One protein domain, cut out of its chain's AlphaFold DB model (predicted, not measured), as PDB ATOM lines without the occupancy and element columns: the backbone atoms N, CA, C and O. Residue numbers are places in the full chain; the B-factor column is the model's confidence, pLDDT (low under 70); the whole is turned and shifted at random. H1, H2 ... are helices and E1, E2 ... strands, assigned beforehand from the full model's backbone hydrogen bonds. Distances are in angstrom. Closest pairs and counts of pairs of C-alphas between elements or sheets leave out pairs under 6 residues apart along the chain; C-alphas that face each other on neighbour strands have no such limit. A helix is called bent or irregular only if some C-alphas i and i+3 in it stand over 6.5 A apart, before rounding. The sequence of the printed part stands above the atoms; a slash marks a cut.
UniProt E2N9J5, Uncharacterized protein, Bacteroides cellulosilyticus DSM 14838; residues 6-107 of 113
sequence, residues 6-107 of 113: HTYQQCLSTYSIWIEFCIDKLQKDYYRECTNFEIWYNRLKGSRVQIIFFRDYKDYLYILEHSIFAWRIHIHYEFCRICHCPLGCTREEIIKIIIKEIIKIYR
ATOM      1  N   HIS A   6     169.461 282.562 252.254       80.00
ATOM      2  CA  HIS A   6     168.453 283.264 251.468       80.00
ATOM      3  C   HIS A   6     167.522 284.113 252.352       80.00
ATOM      4  O   HIS A   6     167.291 285.288 252.077       80.00
ATOM      5  N   THR A   7     167.048 283.563 253.475       87.62
ATOM      6  CA  THR A   7     166.194 284.291 254.430       87.62
ATOM      7  C   THR A   7     166.937 285.452 255.089       87.62
ATOM      8  O   THR A   7     166.351 286.515 255.293       87.62
ATOM      9  N   TYR A   8     168.226 285.273 255.398       92.69
ATOM     10  CA  TYR A   8     169.058 286.349 255.938       92.69
ATOM     11  C   TYR A   8     169.194 287.509 254.953       92.69
ATOM     12  O   TYR A   8     168.929 288.648 255.322       92.69
ATOM     13  N   GLN A   9     169.570 287.221 253.704       92.69
ATOM     14  CA  GLN A   9     169.786 288.244 252.678       92.69
ATOM     15  C   GLN A   9     168.500 289.005 252.340       92.69
ATOM     16  O   GLN A   9     168.526 290.230 252.251       92.69
ATOM     17  N   GLN A  10     167.364 288.309 252.233       91.75
ATOM     18  CA  GLN A  10     166.063 288.953 252.025       91.75
ATOM     19  C   GLN A  10     165.699 289.896 253.176       91.75
ATOM     20  O   GLN A  10     165.271 291.028 252.948       91.75
ATOM     21  N   CYS A  11     165.882 289.445 254.420       94.00
ATOM     22  CA  CYS A  11     165.618 290.270 255.591       94.00
ATOM     23  C   CYS A  11     166.567 291.475 255.639       94.00
ATOM     24  O   CYS A  11     166.105 292.607 255.757       94.00
ATOM     25  N   LEU A  12     167.870 291.260 255.441       94.88
ATOM     26  CA  LEU A  12     168.851 292.339 255.372       94.88
ATOM     27  C   LEU A  12     168.454 293.387 254.327       94.88
ATOM     28  O   LEU A  12     168.380 294.561 254.663       94.88
ATOM     29  N   SER A  13     168.108 292.971 253.107       94.06
ATOM     30  CA  SER A  13     167.679 293.895 252.049       94.06
ATOM     31  C   SER A  13     166.399 294.660 252.385       94.06
ATOM     32  O   SER A  13     166.221 295.778 251.914       94.06
ATOM     33  N   THR A  14     165.487 294.063 253.153       95.31
ATOM     34  CA  THR A  14     164.204 294.693 253.503       95.31
ATOM     35  C   THR A  14     164.384 295.780 254.563       95.31
ATOM     36  O   THR A  14     163.714 296.810 254.521       95.31
ATOM     37  N   TYR A  15     165.276 295.545 255.527       96.75
ATOM     38  CA  TYR A  15     165.371 296.366 256.735       96.75
ATOM     39  C   TYR A  15     166.646 297.211 256.827       96.75
ATOM     40  O   TYR A  15     166.698 298.085 257.692       96.75
ATOM     41  N   SER A  16     167.649 296.995 255.962       94.50
ATOM     42  CA  SER A  16     168.962 297.657 256.050       94.50
ATOM     43  C   SER A  16     168.838 299.170 256.152       94.50
ATOM     44  O   SER A  16     169.330 299.738 257.115       94.50
ATOM     45  N   ILE A  17     168.091 299.809 255.249       95.19
ATOM     46  CA  ILE A  17     167.934 301.271 255.217       95.19
ATOM     47  C   ILE A  17     167.488 301.822 256.580       95.19
ATOM     48  O   ILE A  17     168.014 302.831 257.045       95.19
ATOM     49  N   TRP A  18     166.543 301.156 257.250       94.88
ATOM     50  CA  TRP A  18     166.029 301.604 258.545       94.88
ATOM     51  C   TRP A  18     167.024 301.359 259.676       94.88
ATOM     52  O   TRP A  18     167.220 302.230 260.522       94.88
ATOM     53  N   ILE A  19     167.683 300.200 259.670       94.75
ATOM     54  CA  ILE A  19     168.695 299.846 260.670       94.75
ATOM     55  C   ILE A  19     169.891 300.800 260.574       94.75
ATOM     56  O   ILE A  19     170.305 301.374 261.581       94.75
ATOM     57  N   GLU A  20     170.404 301.022 259.366       94.62
ATOM     58  CA  GLU A  20     171.519 301.933 259.102       94.62
ATOM     59  C   GLU A  20     171.155 303.371 259.459       94.62
ATOM     60  O   GLU A  20     171.937 304.063 260.101       94.62
ATOM     61  N   PHE A  21     169.932 303.816 259.158       94.12
ATOM     62  CA  PHE A  21     169.473 305.134 259.585       94.12
ATOM     63  C   PHE A  21     169.472 305.290 261.118       94.12
ATOM     64  O   PHE A  21     169.878 306.333 261.637       94.12
ATOM     65  N   CYS A  22     169.069 304.256 261.864       92.94
ATOM     66  CA  CYS A  22     169.113 304.293 263.327       92.94
ATOM     67  C   CYS A  22     170.551 304.383 263.858       92.94
ATOM     68  O   CYS A  22     170.813 305.193 264.748       92.94
ATOM     69  N   ILE A  23     171.460 303.577 263.303       91.81
ATOM     70  CA  ILE A  23     172.852 303.463 263.760       91.81
ATOM     71  C   ILE A  23     173.692 304.669 263.335       91.81
ATOM     72  O   ILE A  23     174.446 305.193 264.142       91.81
ATOM     73  N   ASP A  24     173.575 305.115 262.085       93.38
ATOM     74  CA  ASP A  24     174.509 306.072 261.481       93.38
ATOM     75  C   ASP A  24     174.009 307.524 261.555       93.38
ATOM     76  O   ASP A  24     174.788 308.461 261.342       93.38
ATOM     77  N   LYS A  25     172.708 307.734 261.820       92.38
ATOM     78  CA  LYS A  25     172.092 309.071 261.895       92.38
ATOM     79  C   LYS A  25     171.503 309.374 263.263       92.38
ATOM     80  O   LYS A  25     171.934 310.336 263.887       92.38
ATOM     81  N   LEU A  26     170.522 308.592 263.713       91.38
ATOM     82  CA  LEU A  26     169.767 308.929 264.928       91.38
ATOM     83  C   LEU A  26     170.594 308.768 266.203       91.38
ATOM     84  O   LEU A  26     170.486 309.587 267.107       91.38
ATOM     85  N   GLN A  27     171.412 307.720 266.263       90.12
ATOM     86  CA  GLN A  27     172.229 307.366 267.425       90.12
ATOM     87  C   GLN A  27     173.662 307.090 266.975       90.12
ATOM     88  O   GLN A  27     174.239 306.045 267.283       90.12
ATOM     89  N   LYS A  28     174.199 308.022 266.175       91.00
ATOM     90  CA  LYS A  28     175.503 307.889 265.527       91.00
ATOM     91  C   LYS A  28     176.568 307.452 266.530       91.00
ATOM     92  O   LYS A  28     176.806 308.144 267.513       91.00
ATOM     93  N   ASP A  29     177.184 306.305 266.251       85.75
ATOM     94  CA  ASP A  29     178.242 305.671 267.052       85.75
ATOM     95  C   ASP A  29     177.851 305.282 268.496       85.75
ATOM     96  O   ASP A  29     178.638 304.627 269.180       85.75
ATOM     97  N   TYR A  30     176.623 305.566 268.942       90.19
ATOM     98  CA  TYR A  30     176.191 305.346 270.325       90.19
ATOM     99  C   TYR A  30     176.083 303.862 270.698       90.19
ATOM    100  O   TYR A  30     176.299 303.480 271.847       90.19
ATOM    101  N   TYR A  31     175.839 302.992 269.711       86.94
ATOM    102  CA  TYR A  31     175.817 301.536 269.898       86.94
ATOM    103  C   TYR A  31     177.111 300.983 270.524       86.94
ATOM    104  O   TYR A  31     177.071 299.927 271.148       86.94
ATOM    105  N   ARG A  32     178.245 301.688 270.381       88.62
ATOM    106  CA  ARG A  32     179.548 301.289 270.941       88.62
ATOM    107  C   ARG A  32     179.604 301.398 272.462       88.62
ATOM    108  O   ARG A  32     180.393 300.701 273.093       88.62
ATOM    109  N   GLU A  33     178.778 302.267 273.033       88.69
ATOM    110  CA  GLU A  33     178.707 302.532 274.472       88.69
ATOM    111  C   GLU A  33     177.544 301.791 275.140       88.69
ATOM    112  O   GLU A  33     177.454 301.752 276.365       88.69
ATOM    113  N   CYS A  34     176.651 301.196 274.348       89.94
ATOM    114  CA  CYS A  34     175.422 300.585 274.828       89.94
ATOM    115  C   CYS A  34     175.590 299.094 275.117       89.94
ATOM    116  O   CYS A  34     176.250 298.355 274.390       89.94
ATOM    117  N   THR A  35     174.900 298.635 276.155       91.12
ATOM    118  CA  THR A  35     174.790 297.215 276.519       91.12
ATOM    119  C   THR A  35     173.456 296.620 276.076       91.12
ATOM    120  O   THR A  35     173.279 295.403 276.102       91.12
ATOM    121  N   ASN A  36     172.514 297.460 275.636       92.94
ATOM    122  CA  ASN A  36     171.171 297.058 275.248       92.94
ATOM    123  C   ASN A  36     170.671 297.833 274.026       92.94
ATOM    124  O   ASN A  36     171.108 298.949 273.737       92.94
ATOM    125  N   PHE A  37     169.719 297.228 273.318       93.88
ATOM    126  CA  PHE A  37     168.900 297.923 272.337       93.88
ATOM    127  C   PHE A  37     167.489 297.338 272.253       93.88
ATOM    128  O   PHE A  37     167.277 296.151 272.498       93.88
ATOM    129  N   GLU A  38     166.523 298.167 271.873       94.69
ATOM    130  CA  GLU A  38     165.163 297.747 271.555       94.69
ATOM    131  C   GLU A  38     164.919 297.797 270.056       94.69
ATOM    132  O   GLU A  38     165.267 298.775 269.393       94.69
ATOM    133  N   ILE A  39     164.263 296.763 269.538       95.81
ATOM    134  CA  ILE A  39     163.692 296.760 268.194       95.81
ATOM    135  C   ILE A  39     162.199 297.035 268.322       95.81
ATOM    136  O   ILE A  39     161.476 296.225 268.897       95.81
ATOM    137  N   TRP A  40     161.743 298.143 267.754       96.12
ATOM    138  CA  TRP A  40     160.335 298.502 267.640       96.12
ATOM    139  C   TRP A  40     159.804 298.110 266.266       96.12
ATOM    140  O   TRP A  40     160.429 298.407 265.242       96.12
ATOM    141  N   TYR A  41     158.675 297.404 266.241       95.69
ATOM    142  CA  TYR A  41     158.132 296.791 265.029       95.69
ATOM    143  C   TYR A  41     156.601 296.712 265.044       95.69
ATOM    144  O   TYR A  41     155.953 296.793 266.085       95.69
ATOM    145  N   ASN A  42     156.035 296.545 263.848       95.38
ATOM    146  CA  ASN A  42     154.603 296.373 263.624       95.38
ATOM    147  C   ASN A  42     154.271 294.946 263.214       95.38
ATOM    148  O   ASN A  42     155.129 294.077 263.080       95.38
ATOM    149  N   ARG A  43     152.994 294.693 262.994       94.19
ATOM    150  CA  ARG A  43     152.480 293.343 262.767       94.19
ATOM    151  C   ARG A  43     152.824 292.773 261.412       94.19
ATOM    152  O   ARG A  43     153.056 291.573 261.304       94.19
ATOM    153  N   LEU A  44     152.857 293.643 260.410       94.50
ATOM    154  CA  LEU A  44     153.106 293.271 259.028       94.50
ATOM    155  C   LEU A  44     154.609 293.194 258.769       94.50
ATOM    156  O   LEU A  44     155.335 294.178 258.963       94.50
ATOM    157  N   LYS A  45     155.074 292.044 258.288       92.50
ATOM    158  CA  LYS A  45     156.446 291.854 257.824       92.50
ATOM    159  C   LYS A  45     156.752 292.844 256.692       92.50
ATOM    160  O   LYS A  45     155.931 293.088 255.817       92.50
ATOM    161  N   GLY A  46     157.949 293.424 256.711       91.38
ATOM    162  CA  GLY A  46     158.357 294.492 255.792       91.38
ATOM    163  C   GLY A  46     157.944 295.905 256.219       91.38
ATOM    164  O   GLY A  46     158.370 296.869 255.586       91.38
ATOM    165  N   SER A  47     157.179 296.055 257.308       93.19
ATOM    166  CA  SER A  47     156.963 297.369 257.927       93.19
ATOM    167  C   SER A  47     158.286 297.993 258.366       93.19
ATOM    168  O   SER A  47     159.257 297.290 258.646       93.19
ATOM    169  N   ARG A  48     158.318 299.326 258.474       92.75
ATOM    170  CA  ARG A  48     159.474 300.023 259.053       92.75
ATOM    171  C   ARG A  48     159.764 299.484 260.453       92.75
ATOM    172  O   ARG A  48     158.849 299.044 261.148       92.75
ATOM    173  N   VAL A  49     161.037 299.523 260.830       94.50
ATOM    174  CA  VAL A  49     161.526 299.203 262.174       94.50
ATOM    175  C   VAL A  49     162.274 300.406 262.721       94.50
ATOM    176  O   VAL A  49     162.870 301.163 261.953       94.50
ATOM    177  N   GLN A  50     162.263 300.559 264.039       94.88
ATOM    178  CA  GLN A  50     163.031 301.584 264.731       94.88
ATOM    179  C   GLN A  50     163.878 300.929 265.818       94.88
ATOM    180  O   GLN A  50     163.413 300.029 266.511       94.88
ATOM    181  N   ILE A  51     165.127 301.372 265.951       94.50
ATOM    182  CA  ILE A  51     166.067 300.841 266.941       94.50
ATOM    183  C   ILE A  51     166.396 301.940 267.949       94.50
ATOM    184  O   ILE A  51     166.710 303.061 267.540       94.50
ATOM    185  N   ILE A  52     166.343 301.624 269.243       94.31
ATOM    186  CA  ILE A  52     166.860 302.475 270.328       94.31
ATOM    187  C   ILE A  52     168.012 301.733 270.994       94.31
ATOM    188  O   ILE A  52     167.809 300.626 271.474       94.31
ATOM    189  N   PHE A  53     169.193 302.334 271.041       93.88
ATOM    190  CA  PHE A  53     170.340 301.872 271.814       93.88
ATOM    191  C   PHE A  53     170.351 302.589 273.163       93.88
ATOM    192  O   PHE A  53     170.075 303.784 273.220       93.88
ATOM    193  N   PHE A  54     170.647 301.870 274.243       93.50
ATOM    194  CA  PHE A  54     170.690 302.457 275.582       93.50
ATOM    195  C   PHE A  54     171.648 301.700 276.506       93.50
ATOM    196  O   PHE A  54     171.908 300.500 276.345       93.50
ATOM    197  N   ARG A  55     172.183 302.417 277.496       92.50
ATOM    198  CA  ARG A  55     173.110 301.868 278.501       92.50
ATOM    199  C   ARG A  55     172.388 301.203 279.662       92.50
ATOM    200  O   ARG A  55     172.745 300.104 280.077       92.50
ATOM    201  N   ASP A  56     171.369 301.874 280.175       91.38
ATOM    202  CA  ASP A  56     170.554 301.431 281.296       91.38
ATOM    203  C   ASP A  56     169.153 302.056 281.217       91.38
ATOM    204  O   ASP A  56     168.822 302.784 280.279       91.38
ATOM    205  N   TYR A  57     168.304 301.755 282.196       90.50
ATOM    206  CA  TYR A  57     166.927 302.241 282.209       90.50
ATOM    207  C   TYR A  57     166.811 303.771 282.329       90.50
ATOM    208  O   TYR A  57     165.898 304.355 281.750       90.50
ATOM    209  N   LYS A  58     167.726 304.442 283.043       93.88
ATOM    210  CA  LYS A  58     167.690 305.909 283.167       93.88
ATOM    211  C   LYS A  58     168.042 306.565 281.839       93.88
ATOM    212  O   LYS A  58     167.379 307.508 281.424       93.88
ATOM    213  N   ASP A  59     169.061 306.034 281.176       93.75
ATOM    214  CA  ASP A  59     169.482 306.456 279.843       93.75
ATOM    215  C   ASP A  59     168.361 306.263 278.810       93.75
ATOM    216  O   ASP A  59     168.063 307.161 278.026       93.75
ATOM    217  N   TYR A  60     167.664 305.128 278.882       91.94
ATOM    218  CA  TYR A  60     166.499 304.849 278.050       91.94
ATOM    219  C   TYR A  60     165.377 305.883 278.237       91.94
ATOM    220  O   TYR A  60     164.902 306.451 277.253       91.94
ATOM    221  N   LEU A  61     164.987 306.179 279.483       91.31
ATOM    222  CA  LEU A  61     163.973 307.202 279.773       91.31
ATOM    223  C   LEU A  61     164.391 308.581 279.257       91.31
ATOM    224  O   LEU A  61     163.592 309.273 278.629       91.31
ATOM    225  N   TYR A  62     165.660 308.946 279.445       92.25
ATOM    226  CA  TYR A  62     166.192 310.203 278.933       92.25
ATOM    227  C   TYR A  62     166.048 310.303 277.406       92.25
ATOM    228  O   TYR A  62     165.604 311.336 276.901       92.25
ATOM    229  N   ILE A  63     166.354 309.227 276.667       91.75
ATOM    230  CA  ILE A  63     166.175 309.177 275.206       91.75
ATOM    231  C   ILE A  63     164.704 309.364 274.830       91.75
ATOM    232  O   ILE A  63     164.418 310.148 273.921       91.75
ATOM    233  N   LEU A  64     163.779 308.689 275.522       89.00
ATOM    234  CA  LEU A  64     162.342 308.811 275.257       89.00
ATOM    235  C   LEU A  64     161.828 310.244 275.445       89.00
ATOM    236  O   LEU A  64     161.029 310.715 274.637       89.00
ATOM    237  N   GLU A  65     162.304 310.942 276.475       88.56
ATOM    238  CA  GLU A  65     161.878 312.308 276.797       88.56
ATOM    239  C   GLU A  65     162.505 313.371 275.879       88.56
ATOM    240  O   GLU A  65     161.861 314.370 275.560       88.56
ATOM    241  N   HIS A  66     163.751 313.163 275.438       87.25
ATOM    242  CA  HIS A  66     164.550 314.220 274.802       87.25
ATOM    243  C   HIS A  66     164.800 314.005 273.304       87.25
ATOM    244  O   HIS A  66     165.305 314.904 272.630       87.25
ATOM    245  N   SER A  67     164.439 312.846 272.745       85.44
ATOM    246  CA  SER A  67     164.648 312.551 271.324       85.44
ATOM    247  C   SER A  67     163.348 312.572 270.523       85.44
ATOM    248  O   SER A  67     162.462 311.740 270.703       85.44
ATOM    249  N   ILE A  68     163.271 313.451 269.515       80.38
ATOM    250  CA  ILE A  68     162.108 313.560 268.607       80.38
ATOM    251  C   ILE A  68     161.801 312.225 267.907       80.38
ATOM    252  O   ILE A  68     160.640 311.894 267.654       80.38
ATOM    253  N   PHE A  69     162.828 311.430 267.584       83.25
ATOM    254  CA  PHE A  69     162.619 310.117 266.971       83.25
ATOM    255  C   PHE A  69     162.028 309.098 267.952       83.25
ATOM    256  O   PHE A  69     161.309 308.204 267.514       83.25
ATOM    257  N   ALA A  70     162.290 309.236 269.252       82.88
ATOM    258  CA  ALA A  70     161.758 308.344 270.269       82.88
ATOM    259  C   ALA A  70     160.261 308.590 270.500       82.88
ATOM    260  O   ALA A  70     159.491 307.641 270.587       82.88
ATOM    261  N   TRP A  71     159.806 309.844 270.436       78.31
ATOM    262  CA  TRP A  71     158.371 310.155 270.456       78.31
ATOM    263  C   TRP A  71     157.590 309.466 269.323       78.31
ATOM    264  O   TRP A  71     156.499 308.936 269.533       78.31
ATOM    265  N   ARG A  72     158.171 309.394 268.115       79.62
ATOM    266  CA  ARG A  72     157.555 308.703 266.963       79.62
ATOM    267  C   ARG A  72     157.321 307.217 267.222       79.62
ATOM    268  O   ARG A  72     156.442 306.629 266.594       79.62
ATOM    269  N   ILE A  73     158.099 306.612 268.114       86.56
ATOM    270  CA  ILE A  73     158.002 305.187 268.404       86.56
ATOM    271  C   ILE A  73     156.659 304.856 269.045       86.56
ATOM    272  O   ILE A  73     155.957 303.978 268.556       86.56
ATOM    273  N   HIS A  74     156.262 305.621 270.062       78.44
ATOM    274  CA  HIS A  74     154.999 305.411 270.774       78.44
ATOM    275  C   HIS A  74     153.755 305.561 269.892       78.44
ATOM    276  O   HIS A  74     152.706 305.017 270.218       78.44
ATOM    277  N   ILE A  75     153.855 306.288 268.778       84.00
ATOM    278  CA  ILE A  75     152.720 306.537 267.880       84.00
ATOM    279  C   ILE A  75     152.642 305.500 266.761       84.00
ATOM    280  O   ILE A  75     151.552 305.150 266.316       84.00
ATOM    281  N   HIS A  76     153.792 305.046 266.261       87.56
ATOM    282  CA  HIS A  76     153.856 304.288 265.012       87.56
ATOM    283  C   HIS A  76     154.163 302.802 265.180       87.56
ATOM    284  O   HIS A  76     154.140 302.094 264.170       87.56
ATOM    285  N   TYR A  77     154.472 302.341 266.393       93.19
ATOM    286  CA  TYR A  77     154.913 300.973 266.640       93.19
ATOM    287  C   TYR A  77     154.086 300.288 267.722       93.19
ATOM    288  O   TYR A  77     153.828 300.857 268.778       93.19
ATOM    289  N   GLU A  78     153.693 299.048 267.449       93.56
ATOM    290  CA  GLU A  78     152.825 298.258 268.328       93.56
ATOM    291  C   GLU A  78     153.602 297.384 269.325       93.56
ATOM    292  O   GLU A  78     153.115 297.108 270.419       93.56
ATOM    293  N   PHE A  79     154.807 296.934 268.960       95.12
ATOM    294  CA  PHE A  79     155.591 295.991 269.762       95.12
ATOM    295  C   PHE A  79     157.041 296.438 269.894       95.12
ATOM    296  O   PHE A  79     157.597 297.072 268.992       95.12
ATOM    297  N   CYS A  80     157.677 296.010 270.985       94.31
ATOM    298  CA  CYS A  80     159.113 296.125 271.180       94.31
ATOM    299  C   CYS A  80     159.739 294.783 271.574       94.31
ATOM    300  O   CYS A  80     159.101 293.906 272.164       94.31
ATOM    301  N   ARG A  81     161.020 294.620 271.239       94.81
ATOM    302  CA  ARG A  81     161.850 293.510 271.704       94.81
ATOM    303  C   ARG A  81     163.194 294.028 272.187       94.81
ATOM    304  O   ARG A  81     163.982 294.533 271.388       94.81
ATOM    305  N   ILE A  82     163.462 293.833 273.474       94.50
ATOM    306  CA  ILE A  82     164.753 294.141 274.092       94.50
ATOM    307  C   ILE A  82     165.767 293.058 273.719       94.50
ATOM    308  O   ILE A  82     165.482 291.860 273.775       94.50
ATOM    309  N   CYS A  83     166.960 293.498 273.343       93.31
ATOM    310  CA  CYS A  83     168.099 292.675 272.979       93.31
ATOM    311  C   CYS A  83     169.352 293.197 273.690       93.31
ATOM    312  O   CYS A  83     169.489 294.396 273.929       93.31
ATOM    313  N   HIS A  84     170.278 292.302 274.024       89.94
ATOM    314  CA  HIS A  84     171.558 292.691 274.613       89.94
ATOM    315  C   HIS A  84     172.596 292.925 273.515       89.94
ATOM    316  O   HIS A  84     172.728 292.126 272.583       89.94
ATOM    317  N   CYS A  85     173.325 294.028 273.644       80.94
ATOM    318  CA  CYS A  85     174.462 294.380 272.810       80.94
ATOM    319  C   CYS A  85     175.752 293.920 273.509       80.94
ATOM    320  O   CYS A  85     175.961 294.263 274.675       80.94
ATOM    321  N   PRO A  86     176.634 293.157 272.842       74.50
ATOM    322  CA  PRO A  86     177.969 292.903 273.368       74.50
ATOM    323  C   PRO A  86     178.748 294.220 273.516       74.50
ATOM    324  O   PRO A  86     178.753 295.045 272.602       74.50
ATOM    325  N   LEU A  87     179.447 294.412 274.637       76.69
ATOM    326  CA  LEU A  87     180.355 295.553 274.804       76.69
ATOM    327  C   LEU A  87     181.441 295.522 273.717       76.69
ATOM    328  O   LEU A  87     182.063 294.484 273.497       76.69
ATOM    329  N   GLY A  88     181.664 296.654 273.043       74.25
ATOM    330  CA  GLY A  88     182.651 296.753 271.958       74.25
ATOM    331  C   GLY A  88     182.243 296.073 270.643       74.25
ATOM    332  O   GLY A  88     183.095 295.869 269.783       74.25
ATOM    333  N   CYS A  89     180.960 295.732 270.482       82.69
ATOM    334  CA  CYS A  89     180.378 295.197 269.250       82.69
ATOM    335  C   CYS A  89     180.659 296.098 268.035       82.69
ATOM    336  O   CYS A  89     180.496 297.321 268.098       82.69
ATOM    337  N   THR A  90     181.013 295.498 266.895       90.38
ATOM    338  CA  THR A  90     181.142 296.236 265.630       90.38
ATOM    339  C   THR A  90     179.776 296.582 265.035       90.38
ATOM    340  O   THR A  90     178.744 295.994 265.376       90.38
ATOM    341  N   ARG A  91     179.754 297.532 264.095       91.31
ATOM    342  CA  ARG A  91     178.538 297.891 263.350       91.31
ATOM    343  C   ARG A  91     177.949 296.680 262.613       91.31
ATOM    344  O   ARG A  91     176.738 296.475 262.580       91.31
ATOM    345  N   GLU A  92     178.797 295.855 262.017       91.81
ATOM    346  CA  GLU A  92     178.379 294.681 261.251       91.81
ATOM    347  C   GLU A  92     177.798 293.599 262.166       91.81
ATOM    348  O   GLU A  92     176.810 292.941 261.823       91.81
ATOM    349  N   GLU A  93     178.381 293.429 263.353       91.19
ATOM    350  CA  GLU A  93     177.884 292.506 264.368       91.19
ATOM    351  C   GLU A  93     176.505 292.923 264.876       91.19
ATOM    352  O   GLU A  93     175.606 292.077 264.924       91.19
ATOM    353  N   ILE A  94     176.292 294.212 265.165       92.31
ATOM    354  CA  ILE A  94     174.999 294.680 265.672       92.31
ATOM    355  C   ILE A  94     173.901 294.532 264.618       92.31
ATOM    356  O   ILE A  94     172.823 294.018 264.920       92.31
ATOM    357  N   ILE A  95     174.195 294.850 263.351       93.94
ATOM    358  CA  ILE A  95     173.265 294.634 262.233       93.94
ATOM    359  C   ILE A  95     172.911 293.149 262.122       93.94
ATOM    360  O   ILE A  95     171.738 292.790 262.001       93.94
ATOM    361  N   LYS A  96     173.904 292.258 262.220       93.12
ATOM    362  CA  LYS A  96     173.683 290.808 262.165       93.12
ATOM    363  C   LYS A  96     172.794 290.317 263.306       93.12
ATOM    364  O   LYS A  96     171.976 289.420 263.079       93.12
ATOM    365  N   ILE A  97     172.945 290.862 264.514       93.00
ATOM    366  CA  ILE A  97     172.072 290.541 265.653       93.00
ATOM    367  C   ILE A  97     170.649 291.032 265.364       93.00
ATOM    368  O   ILE A  97     169.722 290.226 265.419       93.00
ATOM    369  N   ILE A  98     170.477 292.297 264.971       95.06
ATOM    370  CA  ILE A  98     169.161 292.886 264.678       95.06
ATOM    371  C   ILE A  98     168.418 292.071 263.611       95.06
ATOM    372  O   ILE A  98     167.274 291.673 263.822       95.06
ATOM    373  N   ILE A  99     169.074 291.736 262.495       95.88
ATOM    374  CA  ILE A  99     168.462 290.934 261.422       95.88
ATOM    375  C   ILE A  99     168.038 289.550 261.921       95.88
ATOM    376  O   ILE A  99     166.944 289.083 261.598       95.88
ATOM    377  N   LYS A 100     168.862 288.887 262.739       94.38
ATOM    378  CA  LYS A 100     168.487 287.594 263.331       94.38
ATOM    379  C   LYS A 100     167.254 287.713 264.222       94.38
ATOM    380  O   LYS A 100     166.418 286.810 264.202       94.38
ATOM    381  N   GLU A 101     167.130 288.788 264.988       95.62
ATOM    382  CA  GLU A 101     165.973 289.013 265.854       95.62
ATOM    383  C   GLU A 101     164.707 289.334 265.056       95.62
ATOM    384  O   GLU A 101     163.658 288.757 265.340       95.62
ATOM    385  N   ILE A 102     164.805 290.125 263.984       95.88
ATOM    386  CA  ILE A 102     163.683 290.377 263.065       95.88
ATOM    387  C   ILE A 102     163.206 289.074 262.403       95.88
ATOM    388  O   ILE A 102     162.005 288.808 262.347       95.88
ATOM    389  N   ILE A 103     164.128 288.208 261.966       95.12
ATOM    390  CA  ILE A 103     163.779 286.883 261.423       95.12
ATOM    391  C   ILE A 103     163.037 286.042 262.463       95.12
ATOM    392  O   ILE A 103     162.081 285.351 262.118       95.12
ATOM    393  N   LYS A 104     163.452 286.091 263.735       94.56
ATOM    394  CA  LYS A 104     162.760 285.378 264.818       94.56
ATOM    395  C   LYS A 104     161.366 285.946 265.078       94.56
ATOM    396  O   LYS A 104     160.462 285.152 265.323       94.56
ATOM    397  N   ILE A 105     161.202 287.271 265.037       95.00
ATOM    398  CA  ILE A 105     159.910 287.954 265.216       95.00
ATOM    399  C   ILE A 105     158.915 287.471 264.153       95.00
ATOM    400  O   ILE A 105     157.854 286.962 264.499       95.00
ATOM    401  N   TYR A 106     159.296 287.521 262.874       94.56
ATOM    402  CA  TYR A 106     158.415 287.161 261.752       94.56
ATOM    403  C   TYR A 106     158.604 285.726 261.246       94.56
ATOM    404  O   TYR A 106     158.315 285.426 260.083       94.56
ATOM    405  N   ARG A 107     159.102 284.811 262.090       92.62
ATOM    406  CA  ARG A 107     159.366 283.417 261.679       92.62
ATOM    407  C   ARG A 107     158.105 282.688 261.205       92.62
ATOM    408  O   ARG A 107     158.203 281.790 260.378       92.62
TER     409      ARG A 107
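AT A GLANCE: This is residues 6 to 107 of the 113 residues of an uncharacterized protein of Bacteroides cellulosilyticus DSM 14838 (UniProt E2N9J5). A small three-stranded sheet forms the core, with the corner made by H2 and H3 packed over one face and H4 across the other. The bent helix H1 runs past the E2 edge of the sheet with its arm H1b, while its arm H1a reaches away from the sheet and packs on H4. The printed part has 102 residues, with four named helices and three named strands in the order H1 E1 E2 H2 H3 E3 H4; the sheet's order is E2 E1 E3, antiparallel throughout, and the class is mixed, helices and strands. The whole is compact, with a radius of gyration of the C-alphas of 12.8 A and spans of 38 by 32 by 20 A.

IN THESE COORDINATES: In the sheet, E1 is residues 36 to 41, 16.6 A long, E2 is residues 50 to 54, and E3 is residues 79 to 84, 17.0 A long. C-alpha 36 is at (171.171, 297.058, 275.248). H1, residues 6 to 26, was assigned as one helix by its hydrogen bonds but is bent: C-alphas 14 and 17 are 7.8 A apart. Its arms are H1a, residues 6 to 14, beginning at (168.453, 283.264, 251.468), and H1b, residues 17 to 26. H2 is residues 57 to 66, H3 residues 68 to 76, and H4 residues 91 to 105, 21.2 A long, ending at C-alpha 105 (159.910, 287.954, 265.216).

HOW THE PARTS SIT: E1 is the inner strand. E1 and E2 form a hairpin, antiparallel at 162 degrees, with N 38 and O 52 2.8 A apart, within hydrogen-bond range. E1 and E3 are antiparallel at 156 degrees, with N 39 and O 81 2.9 A apart, within range. The domain has three layers, helices on both faces of a sheet: H2 and H3 on one face, H4 on the opposite face. E2, H2, H3 and E3 make a split strand-helix-strand unit, two strands running the same way with E1 between them, and its crossover is right-handed. H3 lies over E2 and E1 at a height over the sheet of 9.5 A. H2 and H3 touch only at the corner, C-alphas of Leu 64 and Ala 70 closest at 5.0 A, about perpendicular at 86 degrees. H4 lies over E1 and E3 at a height of 9.8 A, slantwise to the strands. H1b only grazes the sheet with residues 18 to 26; its closest C-alphas to E2 are Cys 22 and Ile 51, 5.9 A. H1a touches H4, which meets it with residues 99 to 103 alone, Leu 12 and Ile 99 closest at 6.2 A between C-alphas, about perpendicular at 74 degrees. Every O i to N i+4 pair is within hydrogen-bond range in H1a, H2 and H4; H1b has 5 of 6, and H3 1 of 5, beside 5 of 6 O i to N i+3 pairs.

THE WHOLE: The C-alphas farthest apart are those of His 6 and Glu 65, 39.1 A. The printed part has no cut, and no link is long. The mean pLDDT of the printed part is 91.0, and no printed residue is under 70.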